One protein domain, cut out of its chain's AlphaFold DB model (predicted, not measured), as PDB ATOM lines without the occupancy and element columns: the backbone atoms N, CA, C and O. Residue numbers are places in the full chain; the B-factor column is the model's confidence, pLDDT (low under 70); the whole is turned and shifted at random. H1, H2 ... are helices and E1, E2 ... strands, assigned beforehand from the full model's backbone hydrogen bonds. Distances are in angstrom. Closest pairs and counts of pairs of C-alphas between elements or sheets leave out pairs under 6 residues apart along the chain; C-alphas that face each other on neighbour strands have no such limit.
ATOM      1  N   VAL A   8     153.874 184.340 160.089       96.50
ATOM      2  CA  VAL A   8     154.467 183.600 158.983       96.50
ATOM      3  C   VAL A   8     154.335 182.119 159.276       96.50
ATOM      4  O   VAL A   8     154.832 181.667 160.299       96.50
ATOM      5  N   GLN A   9     153.717 181.362 158.370       96.56
ATOM      6  CA  GLN A   9     153.902 179.915 158.280       96.56
ATOM      7  C   GLN A   9     154.944 179.634 157.207       96.56
ATOM      8  O   GLN A   9     154.670 179.872 156.035       96.56
ATOM      9  N   ALA A  10     156.113 179.136 157.598       96.19
ATOM     10  CA  ALA A  10     157.171 178.720 156.689       96.19
ATOM     11  C   ALA A  10     157.238 177.192 156.627       96.19
ATOM     12  O   ALA A  10     157.369 176.516 157.645       96.19
ATOM     13  N   GLU A  11     157.160 176.660 155.419       95.06
ATOM     14  CA  GLU A  11     157.256 175.253 155.077       95.06
ATOM     15  C   GLU A  11     158.567 175.016 154.344       95.06
ATOM     16  O   GLU A  11     158.715 175.352 153.170       95.06
ATOM     17  N   PHE A  12     159.540 174.468 155.050       93.69
ATOM     18  CA  PHE A  12     160.854 174.162 154.519       93.69
ATOM     19  C   PHE A  12     160.850 172.750 153.952       93.69
ATOM     20  O   PHE A  12     160.558 171.792 154.663       93.69
ATOM     21  N   PHE A  13     161.200 172.618 152.679       90.94
ATOM     22  CA  PHE A  13     161.263 171.339 151.982       90.94
ATOM     23  C   PHE A  13     162.713 170.900 151.841       90.94
ATOM     24  O   PHE A  13     163.576 171.679 151.426       90.94
ATOM     25  N   HIS A  14     162.980 169.628 152.117       87.31
ATOM     26  CA  HIS A  14     164.315 169.040 151.982       87.31
ATOM     27  C   HIS A  14     164.481 168.192 150.713       87.31
ATOM     28  O   HIS A  14     165.541 167.607 150.481       87.31
ATOM     29  N   VAL A  15     163.447 168.165 149.875       83.94
ATOM     30  CA  VAL A  15     163.406 167.534 148.551       83.94
ATOM     31  C   VAL A  15     163.206 168.594 147.466       83.94
ATOM     32  O   VAL A  15     162.781 169.718 147.753       83.94
ATOM     33  N   ARG A  58     155.461 178.122 162.450       96.44
ATOM     34  CA  ARG A  58     154.805 179.419 162.562       96.44
ATOM     35  C   ARG A  58     155.517 180.305 163.566       96.44
ATOM     36  O   ARG A  58     155.854 179.854 164.656       96.44
ATOM     37  N   PHE A  59     155.704 181.564 163.210       96.00
ATOM     38  CA  PHE A  59     156.275 182.587 164.084       96.00
ATOM     39  C   PHE A  59     155.767 183.970 163.670       96.00
ATOM     40  O   PHE A  59     155.180 184.130 162.597       96.00
ATOM     41  N   TYR A  60     155.957 184.970 164.526       95.19
ATOM     42  CA  TYR A  60     155.558 186.340 164.217       95.19
ATOM     43  C   TYR A  60     156.604 187.029 163.333       95.19
ATOM     44  O   TYR A  60     157.803 186.974 163.600       95.19
ATOM     45  N   ASP A  61     156.155 187.733 162.296       93.44
ATOM     46  CA  ASP A  61     157.017 188.570 161.455       93.44
ATOM     47  C   ASP A  61     157.253 189.924 162.133       93.44
ATOM     48  O   ASP A  61     156.627 190.931 161.798       93.44
ATOM     49  N   GLY A  62     158.129 189.944 163.141       86.62
ATOM     50  CA  GLY A  62     158.415 191.153 163.921       86.62
ATOM     51  C   GLY A  62     159.016 192.304 163.109       86.62
ATOM     52  O   GLY A  62     158.835 193.465 163.471       86.62
ATOM     53  N   SER A  63     159.706 191.997 162.010       87.50
ATOM     54  CA  SER A  63     160.414 192.963 161.163       87.50
ATOM     55  C   SER A  63     159.627 193.362 159.902       87.50
ATOM     56  O   SER A  63     159.974 194.341 159.235       87.50
ATOM     57  N   GLY A  64     158.583 192.604 159.541       91.75
ATOM     58  CA  GLY A  64     157.852 192.756 158.280       91.75
ATOM     59  C   GLY A  64     158.653 192.306 157.051       91.75
ATOM     60  O   GLY A  64     158.253 192.576 155.911       91.75
ATOM     61  N   ILE A  65     159.824 191.690 157.238       94.19
ATOM     62  CA  ILE A  65     160.746 191.345 156.151       94.19
ATOM     63  C   ILE A  65     160.142 190.260 155.258       94.19
ATOM     64  O   ILE A  65     160.181 190.398 154.029       94.19
ATOM     65  N   LEU A  66     159.541 189.222 155.849       95.44
ATOM     66  CA  LEU A  66     158.909 188.141 155.090       95.44
ATOM     67  C   LEU A  66     157.600 188.595 154.455       95.44
ATOM     68  O   LEU A  66     157.366 188.293 153.286       95.44
ATOM     69  N   THR A  67     156.812 189.425 155.141       95.50
ATOM     70  CA  THR A  67     155.642 190.097 154.556       95.50
ATOM     71  C   THR A  67     156.024 190.843 153.275       95.50
ATOM     72  O   THR A  67     155.439 190.628 152.210       95.50
ATOM     73  N   ASN A  68     157.068 191.671 153.337       95.31
ATOM     74  CA  ASN A  68     157.555 192.419 152.181       95.31
ATOM     75  C   ASN A  68     158.121 191.514 151.076       95.31
ATOM     76  O   ASN A  68     157.965 191.823 149.890       95.31
ATOM     77  N   ALA A  69     158.792 190.418 151.439       95.50
ATOM     78  CA  ALA A  69     159.293 189.439 150.480       95.50
ATOM     79  C   ALA A  69     158.141 188.737 149.745       95.50
ATOM     80  O   ALA A  69     158.161 188.697 148.513       95.50
ATOM     81  N   ALA A  70     157.103 188.294 150.462       95.38
ATOM     82  CA  ALA A  70     155.912 187.684 149.871       95.38
ATOM     83  C   ALA A  70     155.196 188.630 148.904       95.38
ATOM     84  O   ALA A  70     154.902 188.262 147.769       95.38
ATOM     85  N   LEU A  71     154.979 189.886 149.304       95.50
ATOM     86  CA  LEU A  71     154.340 190.887 148.443       95.50
ATOM     87  C   LEU A  71     155.146 191.156 147.164       95.50
ATOM     88  O   LEU A  71     154.584 191.239 146.070       95.50
ATOM     89  N   LYS A  72     156.476 191.258 147.278       95.19
ATOM     90  CA  LYS A  72     157.364 191.428 146.118       95.19
ATOM     91  C   LYS A  72     157.343 190.209 145.198       95.19
ATOM     92  O   LYS A  72     157.367 190.392 143.981       95.19
ATOM     93  N   PHE A  73     157.298 189.001 145.757       94.00
ATOM     94  CA  PHE A  73     157.238 187.765 144.982       94.00
ATOM     95  C   PHE A  73     155.919 187.665 144.212       94.00
ATOM     96  O   PHE A  73     155.939 187.535 142.990       94.00
ATOM     97  N   LYS A  74     154.786 187.885 144.891       92.50
ATOM     98  CA  LYS A  74     153.453 187.949 144.273       92.50
ATOM     99  C   LYS A  74     153.404 188.941 143.104       92.50
ATOM    100  O   LYS A  74     152.911 188.615 142.027       92.50
ATOM    101  N   ALA A  75     153.995 190.127 143.264       93.56
ATOM    102  CA  ALA A  75     154.069 191.116 142.187       93.56
ATOM    103  C   ALA A  75     154.919 190.654 140.981       93.56
ATOM    104  O   ALA A  75     154.682 191.093 139.853       93.56
ATOM    105  N   LEU A  76     155.929 189.797 141.183       93.62
ATOM    106  CA  LEU A  76     156.685 189.191 140.080       93.62
ATOM    107  C   LEU A  76     155.863 188.123 139.354       93.62
ATOM    108  O   LEU A  76     155.875 188.117 138.124       93.62
ATOM    109  N   GLU A  77     155.121 187.287 140.081       91.25
ATOM    110  CA  GLU A  77     154.228 186.283 139.488       91.25
ATOM    111  C   GLU A  77     153.097 186.931 138.680       91.25
ATOM    112  O   GLU A  77     152.776 186.493 137.576       91.25
ATOM    113  N   GLU A  78     152.512 188.024 139.175       93.38
ATOM    114  CA  GLU A  78     151.507 188.795 138.433       93.38
ATOM    115  C   GLU A  78     152.084 189.367 137.129       93.38
ATOM    116  O   GLU A  78     151.441 189.316 136.077       93.38
ATOM    117  N   ARG A  79     153.332 189.856 137.163       93.81
ATOM    118  CA  ARG A  79     154.044 190.314 135.958       93.81
ATOM    119  C   ARG A  79     154.342 189.172 134.994       93.81
ATOM    120  O   ARG A  79     154.277 189.389 133.784       93.81
ATOM    121  N   GLU A  80     154.676 187.991 135.503       93.19
ATOM    122  CA  GLU A  80     154.925 186.799 134.692       93.19
ATOM    123  C   GLU A  80     153.648 186.357 133.984       93.19
ATOM    124  O   GLU A  80     153.652 186.223 132.760       93.19
ATOM    125  N   LYS A  81     152.537 186.249 134.721       91.75
ATOM    126  CA  LYS A  81     151.212 185.939 134.169       91.75
ATOM    127  C   LYS A  81     150.812 186.942 133.091       91.75
ATOM    128  O   LYS A  81     150.477 186.541 131.979       91.75
ATOM    129  N   ALA A  82     150.929 188.242 133.371       91.56
ATOM    130  CA  ALA A  82     150.614 189.286 132.396       91.56
ATOM    131  C   ALA A  82     151.490 189.197 131.135       91.56
ATOM    132  O   ALA A  82     151.012 189.417 130.019       91.56
ATOM    133  N   LEU A  83     152.778 188.871 131.285       90.75
ATOM    134  CA  LEU A  83     153.686 188.703 130.155       90.75
ATOM    135  C   LEU A  83     153.354 187.450 129.336       90.75
ATOM    136  O   LEU A  83     153.334 187.533 128.107       90.75
ATOM    137  N   ALA A  84     153.044 186.335 129.997       88.94
ATOM    138  CA  ALA A  84     152.606 185.103 129.354       88.94
ATOM    139  C   ALA A  84     151.345 185.349 128.515       88.94
ATOM    140  O   ALA A  84     151.339 185.043 127.325       88.94
ATOM    141  N   THR A  85     150.323 186.011 129.074       88.69
ATOM    142  CA  THR A  85     149.107 186.381 128.330       88.69
ATOM    143  C   THR A  85     149.432 187.178 127.066       88.69
ATOM    144  O   THR A  85     148.877 186.901 126.005       88.69
ATOM    145  N   ARG A  86     150.373 188.131 127.135       86.31
ATOM    146  CA  ARG A  86     150.788 188.911 125.954       86.31
ATOM    147  C   ARG A  86     151.489 188.053 124.905       86.31
ATOM    148  O   ARG A  86     151.193 188.212 123.725       86.31
ATOM    149  N   ILE A  87     152.372 187.142 125.316       85.50
ATOM    150  CA  ILE A  87     153.050 186.209 124.402       85.50
ATOM    151  C   ILE A  87     152.027 185.322 123.675       85.50
ATOM    152  O   ILE A  87     152.102 185.195 122.452       85.50
ATOM    153  N   PHE A  88     151.046 184.775 124.405       82.62
ATOM    154  CA  PHE A  88     150.026 183.867 123.865       82.62
ATOM    155  C   PHE A  88     148.921 184.565 123.058       82.62
ATOM    156  O   PHE A  88     148.307 183.929 122.207       82.62
ATOM    157  N   SER A  89     148.696 185.869 123.260       82.19
ATOM    158  CA  SER A  89     147.682 186.656 122.530       82.19
ATOM    159  C   SER A  89     147.953 186.845 121.022       82.19
ATOM    160  O   SER A  89     147.126 187.411 120.312       82.19
ATOM    161  N   GLY A  90     149.078 186.340 120.503       66.94
ATOM    162  CA  GLY A  90     149.233 185.936 119.096       66.94
ATOM    163  C   GLY A  90     149.398 187.029 118.028       66.94
ATOM    164  O   GLY A  90     149.935 186.732 116.966       66.94
ATOM    165  N   ALA A  91     149.036 188.290 118.277       61.09
ATOM    166  CA  ALA A  91     149.052 189.354 117.256       61.09
ATOM    167  C   ALA A  91     150.359 190.180 117.189       61.09
ATOM    168  O   ALA A  91     150.343 191.355 116.825       61.09
ATOM    169  N   GLU A  92     151.500 189.600 117.567       75.69
ATOM    170  CA  GLU A  92     152.760 190.339 117.724       75.69
ATOM    171  C   GLU A  92     153.766 190.034 116.606       75.69
ATOM    172  O   GLU A  92     153.973 188.884 116.221       75.69
ATOM    173  N   SER A  93     154.451 191.067 116.105       86.69
ATOM    174  CA  SER A  93     155.507 190.906 115.096       86.69
ATOM    175  C   SER A  93     156.668 190.036 115.610       86.69
ATOM    176  O   SER A  93     156.926 189.968 116.813       86.69
ATOM    177  N   ARG A  94     157.445 189.411 114.709       86.06
ATOM    178  CA  ARG A  94     158.596 188.550 115.079       86.06
ATOM    179  C   ARG A  94     159.604 189.243 116.004       86.06
ATOM    180  O   ARG A  94     160.140 188.615 116.915       86.06
ATOM    181  N   LEU A  95     159.861 190.535 115.786       87.94
ATOM    182  CA  LEU A  95     160.754 191.326 116.636       87.94
ATOM    183  C   LEU A  95     160.164 191.509 118.041       87.94
ATOM    184  O   LEU A  95     160.865 191.338 119.038       87.94
ATOM    185  N   ARG A  96     158.860 191.798 118.122       87.75
ATOM    186  CA  ARG A  96     158.154 191.965 119.394       87.75
ATOM    187  C   ARG A  96     158.074 190.649 120.165       87.75
ATOM    188  O   ARG A  96     158.360 190.651 121.356       87.75
ATOM    189  N   GLN A  97     157.835 189.526 119.488       86.94
ATOM    190  CA  GLN A  97     157.918 188.187 120.083       86.94
ATOM    191  C   GLN A  97     159.307 187.894 120.676       86.94
ATOM    192  O   GLN A  97     159.412 187.490 121.832       86.94
ATOM    193  N   ARG A  98     160.396 188.189 119.946       88.50
ATOM    194  CA  ARG A  98     161.765 188.052 120.488       88.50
ATOM    195  C   ARG A  98     161.983 188.896 121.747       88.50
ATOM    196  O   ARG A  98     162.552 188.403 122.718       88.50
ATOM    197  N   MET A  99     161.512 190.144 121.755       91.00
ATOM    198  CA  MET A  99     161.610 191.010 122.935       91.00
ATOM    199  C   MET A  99     160.801 190.485 124.127       91.00
ATOM    200  O   MET A  99     161.273 190.566 125.262       91.00
ATOM    201  N   LEU A 100     159.592 189.968 123.893       90.75
ATOM    202  CA  LEU A 100     158.756 189.389 124.945       90.75
ATOM    203  C   LEU A 100     159.416 188.143 125.547       90.75
ATOM    204  O   LEU A 100     159.523 188.058 126.768       90.75
ATOM    205  N   ASN A 101     159.961 187.253 124.713       89.44
ATOM    206  CA  ASN A 101     160.690 186.065 125.166       89.44
ATOM    207  C   ASN A 101     161.942 186.423 125.979       89.44
ATOM    208  O   ASN A 101     162.188 185.833 127.030       89.44
ATOM    209  N   PHE A 102     162.707 187.435 125.556       92.19
ATOM    210  CA  PHE A 102     163.851 187.921 126.333       92.19
ATOM    211  C   PHE A 102     163.426 188.457 127.709       92.19
ATOM    212  O   PHE A 102     164.046 188.151 128.729       92.19
ATOM    213  N   ARG A 103     162.338 189.239 127.760       93.00
ATOM    214  CA  ARG A 103     161.774 189.727 129.028       93.00
ATOM    215  C   ARG A 103     161.299 188.578 129.914       93.00
ATOM    216  O   ARG A 103     161.532 188.648 131.118       93.00
ATOM    217  N   ALA A 104     160.692 187.546 129.330       91.94
ATOM    218  CA  ALA A 104     160.217 186.370 130.053       91.94
ATOM    219  C   ALA A 104     161.385 185.601 130.669       91.94
ATOM    220  O   ALA A 104     161.382 185.357 131.869       91.94
ATOM    221  N   SER A 105     162.444 185.346 129.896       91.88
ATOM    222  CA  SER A 105     163.664 184.705 130.397       91.88
ATOM    223  C   SER A 105     164.310 185.500 131.540       91.88
ATOM    224  O   SER A 105     164.627 184.943 132.592       91.88
ATOM    225  N   ARG A 106     164.431 186.829 131.397       94.69
ATOM    226  CA  ARG A 106     164.968 187.687 132.465       94.69
ATOM    227  C   ARG A 106     164.093 187.677 133.720       94.69
ATOM    228  O   ARG A 106     164.620 187.767 134.828       94.69
ATOM    229  N   LEU A 107     162.771 187.630 133.561       93.88
ATOM    230  CA  LEU A 107     161.834 187.573 134.681       93.88
ATOM    231  C   LEU A 107     161.894 186.216 135.391       93.88
ATOM    232  O   LEU A 107     162.007 186.205 136.612       93.88
ATOM    233  N   ALA A 108     161.935 185.112 134.644       91.06
ATOM    234  CA  ALA A 108     162.109 183.768 135.188       91.06
ATOM    235  C   ALA A 108     163.399 183.658 136.018       91.06
ATOM    236  O   ALA A 108     163.371 183.172 137.146       91.06
ATOM    237  N   GLY A 109     164.514 184.213 135.522       92.69
ATOM    238  CA  GLY A 109     165.767 184.271 136.283       92.69
ATOM    239  C   GLY A 109     165.653 185.071 137.588       92.69
ATOM    240  O   GLY A 109     166.210 184.673 138.608       92.69
ATOM    241  N   LYS A 110     164.892 186.176 137.592       94.12
ATOM    242  CA  LYS A 110     164.619 186.946 138.820       94.12
ATOM    243  C   LYS A 110     163.750 186.178 139.811       94.12
ATOM    244  O   LYS A 110     164.022 186.253 141.004       94.12
ATOM    245  N   ILE A 111     162.721 185.481 139.329       92.25
ATOM    246  CA  ILE A 111     161.847 184.651 140.165       92.25
ATOM    247  C   ILE A 111     162.680 183.552 140.821       92.25
ATOM    248  O   ILE A 111     162.653 183.438 142.040       92.25
ATOM    249  N   LEU A 112     163.492 182.824 140.048       90.19
ATOM    250  CA  LEU A 112     164.369 181.777 140.575       90.19
ATOM    251  C   LEU A 112     165.329 182.311 141.648       90.19
ATOM    252  O   LEU A 112     165.399 181.757 142.741       90.19
ATOM    253  N   ALA A 113     166.011 183.428 141.379       91.62
ATOM    254  CA  ALA A 113     166.893 184.055 142.363       91.62
ATOM    255  C   ALA A 113     166.144 184.485 143.638       91.62
ATOM    256  O   ALA A 113     166.699 184.447 144.736       91.62
ATOM    257  N   MET A 114     164.880 184.901 143.507       92.88
ATOM    258  CA  MET A 114     164.055 185.268 144.651       92.88
ATOM    259  C   MET A 114     163.621 184.047 145.467       92.88
ATOM    260  O   MET A 114     163.682 184.134 146.688       92.88
ATOM    261  N   LYS A 115     163.294 182.915 144.830       90.88
ATOM    262  CA  LYS A 115     163.032 181.637 145.521       90.88
ATOM    263  C   LYS A 115     164.226 181.201 146.366       90.88
ATOM    264  O   LYS A 115     164.094 180.913 147.549       90.88
ATOM    265  N   GLU A 116     165.428 181.242 145.792       90.44
ATOM    266  CA  GLU A 116     166.653 180.898 146.527       90.44
ATOM    267  C   GLU A 116     166.892 181.840 147.714       90.44
ATOM    268  O   GLU A 116     167.222 181.404 148.818       90.44
ATOM    269  N   ARG A 117     166.674 183.144 147.512       93.00
ATOM    270  CA  ARG A 117     166.777 184.138 148.584       93.00
ATOM    271  C   ARG A 117     165.725 183.921 149.671       93.00
ATOM    272  O   ARG A 117     166.035 184.132 150.841       93.00
ATOM    273  N   ASN A 118     164.513 183.529 149.298       94.19
ATOM    274  CA  ASN A 118     163.398 183.277 150.204       94.19
ATOM    275  C   ASN A 118     163.733 182.168 151.209       94.19
ATOM    276  O   ASN A 118     163.445 182.345 152.390       94.19
ATOM    277  N   VAL A 119     164.418 181.096 150.784       93.62
ATOM    278  CA  VAL A 119     164.897 180.026 151.686       93.62
ATOM    279  C   VAL A 119     165.800 180.593 152.777       93.62
ATOM    280  O   VAL A 119     165.540 180.414 153.968       93.62
ATOM    281  N   ILE A 120     166.834 181.333 152.366       94.25
ATOM    282  CA  ILE A 120     167.811 181.932 153.284       94.25
ATOM    283  C   ILE A 120     167.118 182.918 154.229       94.25
ATOM    284  O   ILE A 120     167.397 182.938 155.428       94.25
ATOM    285  N   LEU A 121     166.208 183.732 153.693       95.56
ATOM    286  CA  LEU A 121     165.498 184.759 154.446       95.56
ATOM    287  C   LEU A 121     164.580 184.144 155.505       95.56
ATOM    288  O   LEU A 121     164.645 184.548 156.660       95.56
ATOM    289  N   ALA A 122     163.782 183.140 155.139       96.00
ATOM    290  CA  ALA A 122     162.884 182.458 156.064       96.00
ATOM    291  C   ALA A 122     163.653 181.759 157.195       96.00
ATOM    292  O   ALA A 122     163.280 181.892 158.358       96.00
ATOM    293  N   ALA A 123     164.759 181.075 156.880       95.38
ATOM    294  CA  ALA A 123     165.608 180.450 157.896       95.38
ATOM    295  C   ALA A 123     166.273 181.491 158.818       95.38
ATOM    296  O   ALA A 123     166.394 181.275 160.025       95.38
ATOM    297  N   THR A 124     166.676 182.641 158.266       95.81
ATOM    298  CA  THR A 124     167.267 183.744 159.040       95.81
ATOM    299  C   THR A 124     166.249 184.360 159.994       95.81
ATOM    300  O   THR A 124     166.547 184.501 161.176       95.81
ATOM    301  N   GLU A 125     165.044 184.678 159.523       95.75
ATOM    302  CA  GLU A 125     164.005 185.279 160.368       95.75
ATOM    303  C   GLU A 125     163.495 184.297 161.431       95.75
ATOM    304  O   GLU A 125     163.293 184.699 162.575       95.75
ATOM    305  N   LEU A 126     163.401 182.998 161.121       95.69
ATOM    306  CA  LEU A 126     163.127 181.969 162.132       95.69
ATOM    307  C   LEU A 126     164.199 181.969 163.234       95.69
ATOM    308  O   LEU A 126     163.884 181.918 164.425       95.69
ATOM    309  N   ARG A 127     165.480 182.071 162.854       95.31
ATOM    310  CA  ARG A 127     166.586 182.183 163.811       95.31
ATOM    311  C   ARG A 127     166.503 183.467 164.633       95.31
ATOM    312  O   ARG A 127     166.795 183.427 165.824       95.31
ATOM    313  N   VAL A 128     166.118 184.590 164.030       94.94
ATOM    314  CA  VAL A 128     165.913 185.858 164.749       94.94
ATOM    315  C   VAL A 128     164.796 185.713 165.782       94.94
ATOM    316  O   VAL A 128     165.020 186.063 166.939       94.94
ATOM    317  N   ALA A 129     163.654 185.125 165.410       93.94
ATOM    318  CA  ALA A 129     162.548 184.854 166.331       93.94
ATOM    319  C   ALA A 129     162.997 183.974 167.512       93.94
ATOM    320  O   ALA A 129     162.724 184.292 168.670       93.94
ATOM    321  N   TYR A 130     163.781 182.925 167.238       93.94
ATOM    322  CA  TYR A 130     164.366 182.076 168.279       93.94
ATOM    323  C   TYR A 130     165.296 182.853 169.222       93.94
ATOM    324  O   TYR A 130     165.161 182.767 170.442       93.94
ATOM    325  N   MET A 131     166.231 183.639 168.678       93.06
ATOM    326  CA  MET A 131     167.186 184.420 169.478       93.06
ATOM    327  C   MET A 131     166.490 185.497 170.320       93.06
ATOM    328  O   MET A 131     166.943 185.804 171.424       93.06
ATOM    329  N   ALA A 132     165.372 186.034 169.828       91.94
ATOM    330  CA  ALA A 132     164.498 186.947 170.555       91.94
ATOM    331  C   ALA A 132     163.608 186.242 171.601       91.94
ATOM    332  O   ALA A 132     162.881 186.919 172.328       91.94
ATOM    333  N   LYS A 133     163.698 184.909 171.724       91.88
ATOM    334  CA  LYS A 133     162.878 184.063 172.608       91.88
ATOM    335  C   LYS A 133     161.378 184.205 172.342       91.88
ATOM    336  O   LYS A 133     160.571 184.115 173.266       91.88
ATOM    337  N   GLU A 134     161.005 184.441 171.088       91.81
ATOM    338  CA  GLU A 134     159.602 184.483 170.693       91.81
ATOM    339  C   GLU A 134     158.991 183.083 170.666       91.81
ATOM    340  O   GLU A 134     159.678 182.072 170.492       91.81
ATOM    341  N   HIS A 135     157.668 183.026 170.810       93.56
ATOM    342  CA  HIS A 135     156.934 181.794 170.590       93.56
ATOM    343  C   HIS A 135     157.052 181.362 169.125       93.56
ATOM    344  O   HIS A 135     156.780 182.132 168.203       93.56
ATOM    345  N   ILE A 136     157.437 180.105 168.929       95.44
ATOM    346  CA  ILE A 136     157.489 179.432 167.634       95.44
ATOM    347  C   ILE A 136     156.601 178.204 167.758       95.44
ATOM    348  O   ILE A 136     156.715 177.449 168.723       95.44
ATOM    349  N   ALA A 137     155.710 178.008 166.795       95.56
ATOM    350  CA  ALA A 137     154.900 176.807 166.700       95.56
ATOM    351  C   ALA A 137     155.404 175.909 165.568       95.56
ATOM    352  O   ALA A 137     155.895 176.393 164.553       95.56
ATOM    353  N   VAL A 138     155.267 174.602 165.736       94.38
ATOM    354  CA  VAL A 138     155.683 173.580 164.772       94.38
ATOM    355  C   VAL A 138     154.493 172.692 164.421       94.38
ATOM    356  O   VAL A 138     153.686 172.358 165.294       94.38
ATOM    357  N   GLU A 139     154.369 172.350 163.137       91.50
ATOM    358  CA  GLU A 139     153.398 171.374 162.634       91.50
ATOM    359  C   GLU A 139     153.783 169.977 163.134       91.50
ATOM    360  O   GLU A 139     154.909 169.514 162.932       91.50
ATOM    361  N   ARG A 140     152.839 169.303 163.784       86.81
ATOM    362  CA  ARG A 140     152.966 167.915 164.228       86.81
ATOM    363  C   ARG A 140     152.444 166.952 163.147       86.81
ATOM    364  O   ARG A 140     151.796 167.387 162.191       86.81
ATOM    365  N   PRO A 141     152.706 165.636 163.259       81.44
ATOM    366  CA  PRO A 141     152.265 164.658 162.257       81.44
ATOM    367  C   PRO A 141     150.749 164.636 162.000       81.44
ATOM    368  O   PRO A 141     150.317 164.321 160.892       81.44
ATOM    369  N   ASP A 142     149.945 165.010 162.998       81.31
ATOM    370  CA  ASP A 142     148.485 165.147 162.920       81.31
ATOM    371  C   ASP A 142     148.014 166.452 162.245       81.31
ATOM    372  O   ASP A 142     146.813 166.699 162.172       81.31
ATOM    373  N   ARG A 143     148.945 167.255 161.709       83.50
ATOM    374  CA  ARG A 143     148.726 168.550 161.036       83.50
ATOM    375  C   ARG A 143     148.338 169.704 161.953       83.50
ATOM    376  O   ARG A 143     148.136 170.816 161.458       83.50
ATOM    377  N   HIS A 144     148.293 169.495 163.264       88.62
ATOM    378  CA  HIS A 144     148.073 170.581 164.207       88.62
ATOM    379  C   HIS A 144     149.385 171.276 164.573       88.62
ATOM    380  O   HIS A 144     150.470 170.692 164.548       88.62
ATOM    381  N   PHE A 145     149.284 172.559 164.918       92.50
ATOM    382  CA  PHE A 145     150.417 173.332 165.410       92.50
ATOM    383  C   PHE A 145     150.459 173.285 166.933       92.50
ATOM    384  O   PHE A 145     149.445 173.440 167.608       92.50
ATOM    385  N   THR A 146     151.660 173.132 167.478       93.56
ATOM    386  CA  THR A 146     151.924 173.244 168.920       93.56
ATOM    387  C   THR A 146     153.161 174.101 169.133       93.56
ATOM    388  O   THR A 146     153.991 174.207 168.230       93.56
ATOM    389  N   LEU A 147     153.306 174.719 170.304       95.00
ATOM    390  CA  LEU A 147     154.528 175.456 170.622       95.00
ATOM    391  C   LEU A 147     155.729 174.502 170.644       95.00
ATOM    392  O   LEU A 147     155.662 173.417 171.226       95.00
ATOM    393  N   ALA A 148     156.813 174.915 169.997       92.00
ATOM    394  CA  ALA A 148     158.059 174.169 169.975       92.00
ATOM    395  C   ALA A 148     158.706 174.177 171.366       92.00
ATOM    396  O   ALA A 148     158.736 175.205 172.053       92.00
ATOM    397  N   ARG A 149     159.237 173.024 171.778       88.69
ATOM    398  CA  ARG A 149     160.018 172.898 173.014       88.69
ATOM    399  C   ARG A 149     161.442 173.424 172.806       88.69
ATOM    400  O   ARG A 149     161.930 173.512 171.683       88.69
ATOM    401  N   GLY A 150     162.117 173.789 173.898       82.94
ATOM    402  CA  GLY A 150     163.450 174.404 173.840       82.94
ATOM    403  C   GLY A 150     164.515 173.539 173.152       82.94
ATOM    404  O   GLY A 150     165.345 174.061 172.414       82.94
ATOM    405  N   ASP A 151     164.466 172.229 173.373       82.19
ATOM    406  CA  ASP A 151     165.322 171.218 172.748       82.19
ATOM    407  C   ASP A 151     165.003 171.009 171.256       82.19
ATOM    408  O   ASP A 151     165.917 170.920 170.438       82.19
ATOM    409  N   GLU A 152     163.721 171.031 170.881       83.50
ATOM    410  CA  GLU A 152     163.267 170.903 169.484       83.50
ATOM    411  C   GLU A 152     163.699 172.086 168.603       83.50
ATOM    412  O   GLU A 152     163.947 171.927 167.407       83.50
ATOM    413  N   LEU A 153     163.795 173.290 169.175       87.12
ATOM    414  CA  LEU A 153     164.112 174.511 168.426       87.12
ATOM    415  C   LEU A 153     165.483 174.453 167.749       87.12
ATOM    416  O   LEU A 153     165.637 174.961 166.639       87.12
ATOM    417  N   TYR A 154     166.468 173.820 168.386       86.25
ATOM    418  CA  TYR A 154     167.797 173.677 167.798       86.25
ATOM    419  C   TYR A 154     167.763 172.786 166.546       86.25
ATOM    420  O   TYR A 154     168.273 173.180 165.495       86.25
ATOM    421  N   GLU A 155     167.091 171.632 166.626       85.62
ATOM    422  CA  GLU A 155     166.917 170.720 165.488       85.62
ATOM    423  C   GLU A 155     166.130 171.389 164.347       85.62
ATOM    424  O   GLU A 155     166.510 171.280 163.179       85.62
ATOM    425  N   LEU A 156     165.083 172.158 164.677       89.06
ATOM    426  CA  LEU A 156     164.285 172.907 163.701       89.06
ATOM    427  C   LEU A 156     165.107 173.957 162.947       89.06
ATOM    428  O   LEU A 156     164.966 174.086 161.730       89.06
ATOM    429  N   LEU A 157     165.973 174.698 163.642       91.50
ATOM    430  CA  LEU A 157     166.836 175.701 163.013       91.50
ATOM    431  C   LEU A 157     167.873 175.066 162.089       91.50
ATOM    432  O   LEU A 157     168.105 175.571 160.988       91.50
ATOM    433  N   GLU A 158     168.485 173.958 162.514       89.12
ATOM    434  CA  GLU A 158     169.412 173.216 161.661       89.12
ATOM    435  C   GLU A 158     168.723 172.666 160.414       89.12
ATOM    436  O   GLU A 158     169.275 172.757 159.314       89.12
ATOM    437  N   ALA A 159     167.522 172.109 160.572       88.88
ATOM    438  CA  ALA A 159     166.729 171.623 159.457       88.88
ATOM    439  C   ALA A 159     166.377 172.779 158.505       88.88
ATOM    440  O   ALA A 159     166.715 172.710 157.322       88.88
ATOM    441  N   ALA A 160     165.811 173.880 159.004       91.75
ATOM    442  CA  ALA A 160     165.465 175.048 158.189       91.75
ATOM    443  C   ALA A 160     166.664 175.586 157.383       91.75
ATOM    444  O   ALA A 160     166.524 175.909 156.205       91.75
ATOM    445  N   ALA A 161     167.860 175.618 157.978       90.81
ATOM    446  CA  ALA A 161     169.082 176.048 157.296       90.81
ATOM    447  C   ALA A 161     169.539 175.090 156.178       90.81
ATOM    448  O   ALA A 161     170.184 175.522 155.223       90.81
ATOM    449  N   LYS A 162     169.210 173.797 156.285       89.75
ATOM    450  CA  LYS A 162     169.507 172.749 155.288       89.75
ATOM    451  C   LYS A 162     168.375 172.571 154.263       89.75
ATOM    452  O   LYS A 162     168.431 171.652 153.443       89.75
ATOM    453  N   ALA A 163     167.326 173.390 154.319       90.75
ATOM    454  CA  ALA A 163     166.205 173.308 153.394       90.75
ATOM    455  C   ALA A 163     166.643 173.595 151.952       90.75
ATOM    456  O   ALA A 163     167.455 174.482 151.689       90.75
ATOM    457  N   LYS A 164     166.077 172.845 151.006       89.62
ATOM    458  CA  LYS A 164     166.302 173.042 149.570       89.62
ATOM    459  C   LYS A 164     165.354 174.096 148.995       89.62
ATOM    460  O   LYS A 164     165.748 174.830 148.095       89.62
ATOM    461  N   ASN A 165     164.128 174.164 149.516       90.75
ATOM    462  CA  ASN A 165     163.105 175.143 149.144       90.75
ATOM    463  C   ASN A 165     162.310 175.585 150.374       90.75
ATOM    464  O   ASN A 165     162.324 174.910 151.404       90.75
ATOM    465  N   VAL A 166     161.572 176.686 150.242       94.25
ATOM    466  CA  VAL A 166     160.631 177.139 151.264       94.25
ATOM    467  C   VAL A 166     159.361 177.651 150.607       94.25
ATOM    468  O   VAL A 166     159.434 178.371 149.616       94.25
ATOM    469  N   TRP A 167     158.206 177.302 151.158       94.06
ATOM    470  CA  TRP A 167     156.967 178.046 150.933       94.06
ATOM    471  C   TRP A 167     156.682 178.827 152.188       94.06
ATOM    472  O   TRP A 167     156.795 178.276 153.275       94.06
ATOM    473  N   PHE A 168     156.302 180.090 152.075       93.50
ATOM    474  CA  PHE A 168     155.794 180.779 153.244       93.50
ATOM    475  C   PHE A 168     154.536 181.573 152.956       93.50
ATOM    476  O   PHE A 168     154.389 182.232 151.924       93.50
ATOM    477  N   PHE A 169     153.628 181.493 153.917       95.44
ATOM    478  CA  PHE A 169     152.347 182.168 153.939       95.44
ATOM    479  C   PHE A 169     152.388 183.212 155.036       95.44
ATOM    480  O   PHE A 169     152.824 182.940 156.152       95.44
ATOM    481  N   VAL A 170     151.934 184.409 154.698       96.06
ATOM    482  CA  VAL A 170     151.827 185.528 155.620       96.06
ATOM    483  C   VAL A 170     150.355 185.705 155.920       96.06
ATOM    484  O   VAL A 170     149.561 185.944 155.007       96.06
ATOM    485  N   PHE A 171     150.000 185.583 157.188       95.88
ATOM    486  CA  PHE A 171     148.646 185.737 157.681       95.88
ATOM    487  C   PHE A 171     148.496 187.013 158.500       95.88
ATOM    488  O   PHE A 171     149.471 187.523 159.057       95.88
ATOM    489  N   GLU A 172     147.263 187.501 158.591       93.88
ATOM    490  CA  GLU A 172     146.908 188.588 159.502       93.88
ATOM    491  C   GLU A 172     147.279 188.246 160.960       93.88
ATOM    492  O   GLU A 172     147.392 187.064 161.309       93.88
ATOM    493  N   PRO A 173     147.476 189.260 161.824       91.62
ATOM    494  CA  PRO A 173     147.779 189.039 163.231       91.62
ATOM    495  C   PRO A 173     146.720 188.166 163.907       91.62
ATOM    496  O   PRO A 173     145.531 188.472 163.863       91.62
ATOM    497  N   ASN A 174     147.166 187.077 164.529       90.19
ATOM    498  CA  ASN A 174     146.312 186.100 165.200       90.19
ATOM    499  C   ASN A 174     147.149 185.297 166.216       90.19
ATOM    500  O   ASN A 174     148.333 185.569 166.416       90.19
ATOM    501  N   ASN A 175     146.563 184.266 166.820       90.12
ATOM    502  CA  ASN A 175     147.297 183.256 167.575       90.12
ATOM    503  C   ASN A 175     148.061 182.312 166.623       90.12
ATOM    504  O   ASN A 175     147.485 181.799 165.665       90.12
ATOM    505  N   LEU A 176     149.336 182.016 166.914       91.81
ATOM    506  CA  LEU A 176     150.155 181.066 166.135       91.81
ATOM    507  C   LEU A 176     149.498 179.685 165.967       91.81
ATOM    508  O   LEU A 176     149.684 179.024 164.941       91.81
ATOM    509  N   LEU A 177     148.723 179.256 166.962       93.75
ATOM    510  CA  LEU A 177     148.039 177.964 167.005       93.75
ATOM    511  C   LEU A 177     146.631 178.011 166.390       93.75
ATOM    512  O   LEU A 177     145.917 177.017 166.442       93.75
ATOM    513  N   ALA A 178     146.204 179.143 165.822       88.56
ATOM    514  CA  ALA A 178     144.884 179.253 165.218       88.56
ATOM    515  C   ALA A 178     144.742 178.327 163.998       88.56
ATOM    516  O   ALA A 178     145.583 178.325 163.091       88.56
ATOM    517  N   ASP A 179     143.628 177.598 163.939       83.44
ATOM    518  CA  ASP A 179     143.283 176.735 162.800       83.44
ATOM    519  C   ASP A 179     142.806 177.536 161.581       83.44
ATOM    520  O   ASP A 179     142.900 177.079 160.441       83.44
ATOM    521  N   LYS A 180     142.286 178.749 161.807       86.31
ATOM    522  CA  LYS A 180     141.783 179.642 160.758       86.31
ATOM    523  C   LYS A 180     142.621 180.906 160.706       86.31
ATOM    524  O   LYS A 180     142.734 181.612 161.701       86.31
ATOM    525  N   ASN A 181     143.152 181.197 159.523       88.50
ATOM    526  CA  ASN A 181     143.966 182.375 159.265       88.50
ATOM    527  C   ASN A 181     143.567 183.026 157.937       88.50
ATOM    528  O   ASN A 181     143.234 182.333 156.973       88.50
ATOM    529  N   THR A 182     143.640 184.353 157.880       92.25
ATOM    530  CA  THR A 182     143.428 185.130 156.653       92.25
ATOM    531  C   THR A 182     144.771 185.364 155.974       92.25
ATOM    532  O   THR A 182     145.669 185.949 156.575       92.25
ATOM    533  N   VAL A 183     144.934 184.905 154.729       92.12
ATOM    534  CA  VAL A 183     146.179 185.092 153.963       92.12
ATOM    535  C   VAL A 183     146.288 186.534 153.472       92.12
ATOM    536  O   VAL A 183     145.448 187.000 152.707       92.12
ATOM    537  N   VAL A 184     147.382 187.198 153.831       91.62
ATOM    538  CA  VAL A 184     147.786 188.509 153.305       91.62
ATOM    539  C   VAL A 184     148.591 188.331 152.016       91.62
ATOM    540  O   VAL A 184     148.319 188.962 150.990       91.62
ATOM    541  N   ALA A 185     149.596 187.454 152.052       92.88
ATOM    542  CA  ALA A 185     150.496 187.187 150.936       92.88
ATOM    543  C   ALA A 185     151.132 185.796 151.063       92.88
ATOM    544  O   ALA A 185     151.077 185.171 152.118       92.88
ATOM    545  N   HIS A 186     151.748 185.311 149.990       92.38
ATOM    546  CA  HIS A 186     152.531 184.078 150.011       92.38
ATOM    547  C   HIS A 186     153.711 184.175 149.047       92.38
ATOM    548  O   HIS A 186     153.713 185.009 148.136       92.38
ATOM    549  N   ALA A 187     154.704 183.321 149.260       91.31
ATOM    550  CA  ALA A 187     155.799 183.097 148.335       91.31
ATOM    551  C   ALA A 187     156.253 181.638 148.343       91.31
ATOM    552  O   ALA A 187     156.087 180.916 149.327       91.31
ATOM    553  N   TRP A 188     156.868 181.264 147.225       83.38
ATOM    554  CA  TRP A 188     157.657 180.055 147.020       83.38
ATOM    555  C   TRP A 188     159.112 180.469 146.729       83.38
ATOM    556  O   TRP A 188     159.339 181.662 146.418       83.38
TER     557      TRP A 188
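AT A GLANCE: This is residues 8 to 15 and 58 to 188 of the 188 residues of an uncharacterized protein of Candidatus Adlerbacteria bacterium RIFCSPLOWO2_01_FULL_51_16 (UniProt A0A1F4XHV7). A long helical hairpin, H1 and H2, crosses one face of a small four-stranded sheet near one of its ends and runs on well past the sheet, making the longest axis with its far end. H3 packs on H2 near the end of H2, and the small hairpin E3 and E4 sits beside the edge strand E2. The printed part has 139 residues with three named helices and six named strands, in the order E1 E2 H1 H2 E3 E4 H3 E5 E6. The larger sheet has the order E2 E1 E5 E6, all antiparallel, and the class is mixed, helices and strands. The whole is loose, with a radius of gyration of the C-alphas of 18.3 A, and spans 61 by 29 by 29 A.

IN THESE COORDINATES: The larger sheet holds E2, residues 58 to 60, E1, residues 8 to 13, E5, residues 165 to 171 and 19.9 A long, and E6, residues 183 to 187. E1 begins at C-alpha 8, (154.467, 183.600, 158.983), and E6 ends at C-alpha 187, (155.799, 183.097, 148.335). H1, residues 65 to 88, is 34.8 A long. H2, residues 94 to 131, is 55.2 A long and begins at C-alpha 94, (158.596, 188.550, 115.079). H3, residues 150 to 161, is 17.6 A long. E3, residues 137 to 139, and E4, residues 145 to 147, make the second sheet.

HOW THE PARTS SIT: The helices and the larger sheet make two layers, H1, H2 and H3 on one face of the sheet. Between E1 and E5, N 11 and O 167 are 2.7 A apart; between E2 and E1, N 8 and O 59 are 2.8 A apart; in the hairpin E5 and E6, N 170 and O 185 are 2.8 A apart. H1 has a height over the sheet of 6.2 A and runs across the strands, at 66 degrees to E6 on the local plane; its closest C-alphas to E6 are Ala 70 and Ala 187, 4.8 A apart. H2 has a height of 7.2 A and lies over E2, E1 and E5, at 73 degrees to E5 on the local plane. H1 and H2 touch at a shallow tilt of 18 degrees, opposite ways, closest at the C-alphas of Ile 87 and Leu 100, 6.6 A. H2 touches H3 with residues 120 to 130 alone, closest at the C-alphas of Ala 123 and Ala 160, 5.4 A, at a shallow tilt of 21 degrees, opposite ways. In the hairpin E3 and E4, N 138 and O 146 are 2.8 A apart; the closest C-alphas of E2 and E3 are Arg 58 and Ala 137, 4.9 A. H1 and H3 are apart. In H1 every O i to N i+4 pair is within hydrogen-bond range; in H2 33 of 34 are, in H3 6 of 8.

THE WHOLE: The C-alphas farthest apart are those of Ser 93 and Asp 151, 61.7 A. Residues 16 to 57 are not printed, and C-alphas 15 and 58 are 20.3 A apart across the cut. The link E5 to E6 is long, with 11 residues. The mean pLDDT of the printed part is 90.8, and residues 90 to 91 are under 70.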